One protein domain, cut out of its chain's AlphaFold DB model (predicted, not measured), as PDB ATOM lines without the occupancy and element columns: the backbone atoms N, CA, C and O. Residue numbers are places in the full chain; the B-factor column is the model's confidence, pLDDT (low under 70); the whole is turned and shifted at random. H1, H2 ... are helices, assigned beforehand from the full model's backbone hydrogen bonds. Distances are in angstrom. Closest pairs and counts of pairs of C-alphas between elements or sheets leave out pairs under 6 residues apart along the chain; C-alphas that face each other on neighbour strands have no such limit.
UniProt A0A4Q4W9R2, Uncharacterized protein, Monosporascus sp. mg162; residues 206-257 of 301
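AT A GLANCE: This is residues 206 to 257 of the 301 residues of an uncharacterized protein of Monosporascus sp. mg162 (UniProt A0A4Q4W9R2). One long, straight helix, H3, makes the longest axis of the model, and its later part sticks out as a bare arm with residues 245 to 257. Near the first end of H3, two short helices, H1 and H2, and the links between the helices gather loosely into a small head. The printed part has 52 residues, with three named helices in the order H1, H2, H3 and no named strand; the class is all helix, with 34 residues in the named helices. The whole is loose, with a radius of gyration of the C-alphas of 12.8 A, and elongated, spanning 39 by 24 by 16 A.

HOW THE PARTS SIT: The first helix along the printed part is H1, residues 212 to 215. A short link of 6 residues joins it to H2, residues 222 to 228. H1 and H2 are apart, but only just, their closest C-alphas being 8.2 A from each other. A tight link of 4 residues joins H2 to H3, residues 233 to 255. H2 and H3 only just touch, with 3 pairs of C-alphas within 8 A; the closest are those of Leu 228 and Ala 236, 5.9 A apart. H3 touches H2 with residues 236 to 240 alone. H2 and H3 run the same way at a steep tilt of 42 degrees. H1 and H3 are close but not clearly touching: their closest C-alphas, those of Met 214 and Arg 237, are 7.9 A apart. In H2 and H3 every O i to N i+4 pair is within hydrogen-bond range; H1 is too short for such a pair, and its one O i to N i+3 pair is within range.

IN THESE COORDINATES: H1 runs from Asn 212, C-alpha at (37.756, 111.538, 10.521), to Leu 215. H2 runs from Ala 222, C-alpha at (47.884, 101.089, 6.504), to Leu 228 and measures 10.4 A from first to last C-alpha. H3 runs from Pro 233 to Val 255, whose C-alpha is at (16.155, 107.389, -7.284), and measures 32.1 A.

THE WHOLE: The two C-alphas farthest apart are those of Arg 220 and Gly 257, at 39.5 A. Residues 245 to 257, of which 245 to 255 belong to H3, stand free; without them the body spans 26 by 21 by 14 A. The printed part has no cut, and neither link between the helices is long. The mean pLDDT of the printed part is 71.3, and 26 residues are under 70, among them residues 206 to 208, 212 to 227 and 254 to 256.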
ATOM      1  N   THR A 206      29.523 118.170  10.472       60.66
ATOM      2  CA  THR A 206      28.461 117.227  10.055       60.66
ATOM      3  C   THR A 206      28.338 117.132   8.533       60.66
ATOM      4  O   THR A 206      28.030 116.071   7.991       60.66
ATOM      5  N   LEU A 207      28.586 118.237   7.828       66.31
ATOM      6  CA  LEU A 207      28.620 118.290   6.364       66.31
ATOM      7  C   LEU A 207      29.999 117.922   5.802       66.31
ATOM      8  O   LEU A 207      30.208 117.958   4.586       66.31
ATOM      9  N   ASN A 208      30.944 117.557   6.668       69.69
ATOM     10  CA  ASN A 208      32.256 117.110   6.255       69.69
ATOM     11  C   ASN A 208      32.167 115.642   5.833       69.69
ATOM     12  O   ASN A 208      32.278 114.714   6.625       69.69
ATOM     13  N   PHE A 209      31.996 115.420   4.531       70.38
ATOM     14  CA  PHE A 209      31.991 114.078   3.940       70.38
ATOM     15  C   PHE A 209      33.378 113.420   3.926       70.38
ATOM     16  O   PHE A 209      33.542 112.329   3.382       70.38
ATOM     17  N   PHE A 210      34.394 114.078   4.488       72.19
ATOM     18  CA  PHE A 210      35.713 113.503   4.685       72.19
ATOM     19  C   PHE A 210      35.730 112.713   5.997       72.19
ATOM     20  O   PHE A 210      35.507 113.289   7.059       72.19
ATOM     21  N   PRO A 211      36.036 111.409   5.961       71.62
ATOM     22  CA  PRO A 211      36.162 110.605   7.163       71.62
ATOM     23  C   PRO A 211      37.144 111.201   8.171       71.62
ATOM     24  O   PRO A 211      38.165 111.774   7.799       71.62
ATOM     25  N   ASN A 212      36.910 110.980   9.463       66.62
ATOM     26  CA  ASN A 212      37.756 111.538  10.521       66.62
ATOM     27  C   ASN A 212      39.239 111.153  10.401       66.62
ATOM     28  O   ASN A 212      40.094 111.957  10.754       66.62
ATOM     29  N   PHE A 213      39.572 109.983   9.842       65.50
ATOM     30  CA  PHE A 213      40.965 109.591   9.577       65.50
ATOM     31  C   PHE A 213      41.649 110.472   8.516       65.50
ATOM     32  O   PHE A 213      42.871 110.628   8.518       65.50
ATOM     33  N   MET A 214      40.855 111.091   7.639       67.62
ATOM     34  CA  MET A 214      41.300 112.065   6.650       67.62
ATOM     35  C   MET A 214      41.526 113.460   7.261       67.62
ATOM     36  O   MET A 214      42.303 114.274   6.756       67.62
ATOM     37  N   LEU A 215      40.853 113.772   8.363       69.38
ATOM     38  CA  LEU A 215      40.945 115.074   9.030       69.38
ATOM     39  C   LEU A 215      41.985 115.063  10.159       69.38
ATOM     40  O   LEU A 215      42.713 116.035  10.336       69.38
ATOM     41  N   SER A 216      42.131 113.937  10.858       65.31
ATOM     42  CA  SER A 216      43.001 113.774  12.030       65.31
ATOM     43  C   SER A 216      44.491 113.612  11.716       65.31
ATOM     44  O   SER A 216      45.303 113.480  12.628       65.31
ATOM     45  N   GLY A 217      44.880 113.588  10.438       62.75
ATOM     46  CA  GLY A 217      46.271 113.344  10.050       62.75
ATOM     47  C   GLY A 217      46.680 111.865  10.097       62.75
ATOM     48  O   GLY A 217      47.810 111.546   9.730       62.75
ATOM     49  N   ALA A 218      45.765 110.958  10.463       63.75
ATOM     50  CA  ALA A 218      45.971 109.506  10.505       63.75
ATOM     51  C   ALA A 218      46.066 108.845   9.112       63.75
ATOM     52  O   ALA A 218      46.015 107.631   8.984       63.75
ATOM     53  N   TRP A 219      46.284 109.627   8.053       60.47
ATOM     54  CA  TRP A 219      46.511 109.189   6.668       60.47
ATOM     55  C   TRP A 219      47.584 108.122   6.480       60.47
ATOM     56  O   TRP A 219      47.600 107.439   5.462       60.47
ATOM     57  N   ARG A 220      48.522 108.034   7.427       59.47
ATOM     58  CA  ARG A 220      49.606 107.049   7.397       59.47
ATOM     59  C   ARG A 220      49.180 105.670   7.880       59.47
ATOM     60  O   ARG A 220      50.016 104.769   7.869       59.47
ATOM     61  N   ASP A 221      47.929 105.507   8.299       64.44
ATOM     62  CA  ASP A 221      47.424 104.202   8.682       64.44
ATOM     63  C   ASP A 221      47.331 103.295   7.452       64.44
ATOM     64  O   ASP A 221      46.848 103.695   6.384       64.44
ATOM     65  N   ALA A 222      47.822 102.065   7.595       62.50
ATOM     66  CA  ALA A 222      47.884 101.089   6.504       62.50
ATOM     67  C   ALA A 222      46.488 100.791   5.927       62.50
ATOM     68  O   ALA A 222      46.344 100.469   4.744       62.50
ATOM     69  N   ASP A 223      45.458 100.985   6.747       62.94
ATOM     70  CA  ASP A 223      44.065 100.811   6.379       62.94
ATOM     71  C   ASP A 223      43.614 101.806   5.302       62.94
ATOM     72  O   ASP A 223      42.859 101.425   4.410       62.94
ATOM     73  N   VAL A 224      44.116 103.044   5.276       64.81
ATOM     74  CA  VAL A 224      43.721 104.029   4.247       64.81
ATOM     75  C   VAL A 224      44.264 103.632   2.876       64.81
ATOM     76  O   VAL A 224      43.536 103.660   1.882       64.81
ATOM     77  N   SER A 225      45.518 103.174   2.832       65.62
ATOM     78  CA  SER A 225      46.119 102.642   1.603       65.62
ATOM     79  C   SER A 225      45.409 101.366   1.134       65.62
ATOM     80  O   SER A 225      45.298 101.140  -0.067       65.62
ATOM     81  N   ARG A 226      44.869 100.558   2.058       68.50
ATOM     82  CA  ARG A 226      44.093  99.354   1.724       68.50
ATOM     83  C   ARG A 226      42.733  99.669   1.091       68.50
ATOM     84  O   ARG A 226      42.311  98.933   0.206       68.50
ATOM     85  N   HIS A 227      42.058 100.731   1.535       66.00
ATOM     86  CA  HIS A 227      40.714 101.079   1.054       66.00
ATOM     87  C   HIS A 227      40.724 101.991  -0.181       66.00
ATOM     88  O   HIS A 227      39.839 101.872  -1.022       66.00
ATOM     89  N   LEU A 228      41.709 102.887  -0.307       70.56
ATOM     90  CA  LEU A 228      41.788 103.854  -1.415       70.56
ATOM     91  C   LEU A 228      42.873 103.514  -2.442       70.56
ATOM     92  O   LEU A 228      42.937 104.149  -3.489       70.56
ATOM     93  N   GLY A 229      43.729 102.526  -2.163       71.69
ATOM     94  CA  GLY A 229      44.784 102.073  -3.074       71.69
ATOM     95  C   GLY A 229      45.962 103.041  -3.227       71.69
ATOM     96  O   GLY A 229      46.896 102.738  -3.966       71.69
ATOM     97  N   THR A 230      45.948 104.186  -2.537       69.06
ATOM     98  CA  THR A 230      46.966 105.239  -2.656       69.06
ATOM     99  C   THR A 230      47.520 105.621  -1.287       69.06
ATOM    100  O   THR A 230      46.762 105.861  -0.347       69.06
ATOM    101  N   SER A 231      48.844 105.738  -1.180       68.25
ATOM    102  CA  SER A 231      49.515 106.239   0.031       68.25
ATOM    103  C   SER A 231      49.685 107.764   0.041       68.25
ATOM    104  O   SER A 231      50.129 108.319   1.048       68.25
ATOM    105  N   ASP A 232      49.342 108.441  -1.061       75.31
ATOM    106  CA  ASP A 232      49.340 109.900  -1.142       75.31
ATOM    107  C   ASP A 232      48.010 110.482  -0.618       75.31
ATOM    108  O   ASP A 232      46.937 110.098  -1.095       75.31
ATOM    109  N   PRO A 233      48.043 111.416   0.354       68.19
ATOM    110  CA  PRO A 233      46.833 112.010   0.918       68.19
ATOM    111  C   PRO A 233      46.067 112.897  -0.076       68.19
ATOM    112  O   PRO A 233      44.866 113.101   0.106       68.19
ATOM    113  N   GLY A 234      46.720 113.444  -1.106       73.31
ATOM    114  CA  GLY A 234      46.061 114.239  -2.143       73.31
ATOM    115  C   GLY A 234      45.259 113.360  -3.101       73.31
ATOM    116  O   GLY A 234      44.071 113.606  -3.328       73.31
ATOM    117  N   GLU A 235      45.879 112.293  -3.597       76.81
ATOM    118  CA  GLU A 235      45.235 111.307  -4.472       76.81
ATOM    119  C   GLU A 235      44.127 110.524  -3.757       76.81
ATOM    120  O   GLU A 235      43.068 110.289  -4.344       76.81
ATOM    121  N   ALA A 236      44.307 110.198  -2.475       73.06
ATOM    122  CA  ALA A 236      43.290 109.533  -1.662       73.06
ATOM    123  C   ALA A 236      42.025 110.395  -1.510       73.06
ATOM    124  O   ALA A 236      40.908 109.906  -1.692       73.06
ATOM    125  N   ARG A 237      42.190 111.702  -1.242       75.44
ATOM    126  CA  ARG A 237      41.071 112.660  -1.189       75.44
ATOM    127  C   ARG A 237      40.374 112.780  -2.537       75.44
ATOM    128  O   ARG A 237      39.147 112.760  -2.583       75.44
ATOM    129  N   ALA A 238      41.135 112.895  -3.623       78.25
ATOM    130  CA  ALA A 238      40.568 112.989  -4.964       78.25
ATOM    131  C   ALA A 238      39.781 111.719  -5.328       78.25
ATOM    132  O   ALA A 238      38.659 111.807  -5.822       78.25
ATOM    133  N   THR A 239      40.329 110.546  -5.013       80.69
ATOM    134  CA  THR A 239      39.696 109.241  -5.249       80.69
ATOM    135  C   THR A 239      38.422 109.078  -4.429       80.69
ATOM    136  O   THR A 239      37.405 108.650  -4.975       80.69
ATOM    137  N   TRP A 240      38.438 109.481  -3.157       82.25
ATOM    138  CA  TRP A 240      37.255 109.494  -2.296       82.25
ATOM    139  C   TRP A 240      36.154 110.399  -2.849       82.25
ATOM    140  O   TRP A 240      35.015 109.965  -3.002       82.25
ATOM    141  N   VAL A 241      36.493 111.637  -3.219       84.00
ATOM    142  CA  VAL A 241      35.533 112.582  -3.810       84.00
ATOM    143  C   VAL A 241      34.975 112.051  -5.129       84.00
ATOM    144  O   VAL A 241      33.794 112.238  -5.401       84.00
ATOM    145  N   ASN A 242      35.788 111.377  -5.943       84.00
ATOM    146  CA  ASN A 242      35.324 110.767  -7.186       84.00
ATOM    147  C   ASN A 242      34.350 109.610  -6.917       84.00
ATOM    148  O   ASN A 242      33.278 109.604  -7.506       84.00
ATOM    149  N   HIS A 243      34.652 108.712  -5.973       82.44
ATOM    150  CA  HIS A 243      33.735 107.625  -5.604       82.44
ATOM    151  C   HIS A 243      32.397 108.159  -5.084       82.44
ATOM    152  O   HIS A 243      31.341 107.685  -5.492       82.44
ATOM    153  N   TRP A 244      32.421 109.176  -4.220       83.31
ATOM    154  CA  TRP A 244      31.187 109.799  -3.738       83.31
ATOM    155  C   TRP A 244      30.445 110.561  -4.821       83.31
ATOM    156  O   TRP A 244      29.218 110.557  -4.817       83.31
ATOM    157  N   ARG A 245      31.157 111.186  -5.763       83.44
ATOM    158  CA  ARG A 245      30.519 111.786  -6.933       83.44
ATOM    159  C   ARG A 245      29.761 110.724  -7.711       83.44
ATOM    160  O   ARG A 245      28.589 110.950  -7.970       83.44
ATOM    161  N   ASP A 246      30.397 109.592  -7.997       82.81
ATOM    162  CA  ASP A 246      29.806 108.508  -8.776       82.81
ATOM    163  C   ASP A 246      28.562 107.940  -8.075       82.81
ATOM    164  O   ASP A 246      27.511 107.842  -8.705       82.81
ATOM    165  N   VAL A 247      28.637 107.688  -6.760       83.06
ATOM    166  CA  VAL A 247      27.502 107.223  -5.936       83.06
ATOM    167  C   VAL A 247      26.367 108.245  -5.883       83.06
ATOM    168  O   VAL A 247      25.197 107.884  -5.987       83.06
ATOM    169  N   LEU A 248      26.677 109.533  -5.718       79.31
ATOM    170  CA  LEU A 248      25.653 110.577  -5.686       79.31
ATOM    171  C   LEU A 248      25.014 110.767  -7.061       79.31
ATOM    172  O   LEU A 248      23.803 110.964  -7.139       79.31
ATOM    173  N   SER A 249      25.789 110.680  -8.143       76.25
ATOM    174  CA  SER A 249      25.244 110.726  -9.499       76.25
ATOM    175  C   SER A 249      24.417 109.490  -9.828       76.25
ATOM    176  O   SER A 249      23.339 109.656 -10.384       76.25
ATOM    177  N   SER A 250      24.840 108.288  -9.424       74.88
ATOM    178  CA  SER A 250      24.060 107.067  -9.645       74.88
ATOM    179  C   SER A 250      22.781 107.078  -8.818       74.88
ATOM    180  O   SER A 250      21.729 106.753  -9.338       74.88
ATOM    181  N   TYR A 251      22.829 107.529  -7.563       67.38
ATOM    182  CA  TYR A 251      21.630 107.673  -6.736       67.38
ATOM    183  C   TYR A 251      20.685 108.750  -7.279       67.38
ATOM    184  O   TYR A 251      19.469 108.591  -7.240       67.38
ATOM    185  N   THR A 252      21.229 109.851  -7.804       70.69
ATOM    186  CA  THR A 252      20.419 110.891  -8.454       70.69
ATOM    187  C   THR A 252      19.741 110.347  -9.707       70.69
ATOM    188  O   THR A 252      18.551 110.579  -9.890       70.69
ATOM    189  N   ASP A 253      20.456 109.574 -10.519       71.25
ATOM    190  CA  ASP A 253      19.929 108.951 -11.737       71.25
ATOM    191  C   ASP A 253      18.964 107.785 -11.445       71.25
ATOM    192  O   ASP A 253      17.985 107.588 -12.149       71.25
ATOM    193  N   GLU A 254      19.168 107.032 -10.365       68.31
ATOM    194  CA  GLU A 254      18.369 105.840 -10.051       68.31
ATOM    195  C   GLU A 254      17.136 106.154  -9.193       68.31
ATOM    196  O   GLU A 254      16.057 105.616  -9.434       68.31
ATOM    197  N   VAL A 255      17.261 107.045  -8.200       66.12
ATOM    198  CA  VAL A 255      16.155 107.389  -7.284       66.12
ATOM    199  C   VAL A 255      15.339 108.565  -7.790       66.12
ATOM    200  O   VAL A 255      14.119 108.593  -7.613       66.12
ATOM    201  N   TRP A 256      15.990 109.534  -8.427       67.06
ATOM    202  CA  TRP A 256      15.303 110.705  -8.965       67.06
ATOM    203  C   TRP A 256      15.142 110.641 -10.484       67.06
ATOM    204  O   TRP A 256      14.329 111.395 -11.023       67.06
ATOM    205  N   GLY A 257      15.818 109.715 -11.172       71.56
ATOM    206  CA  GLY A 257      15.699 109.581 -12.620       71.56
ATOM    207  C   GLY A 257      16.112 110.847 -13.362       71.56
ATOM    208  O   GLY A 257      16.736 111.771 -12.831       71.56
TER     209      GLY A 257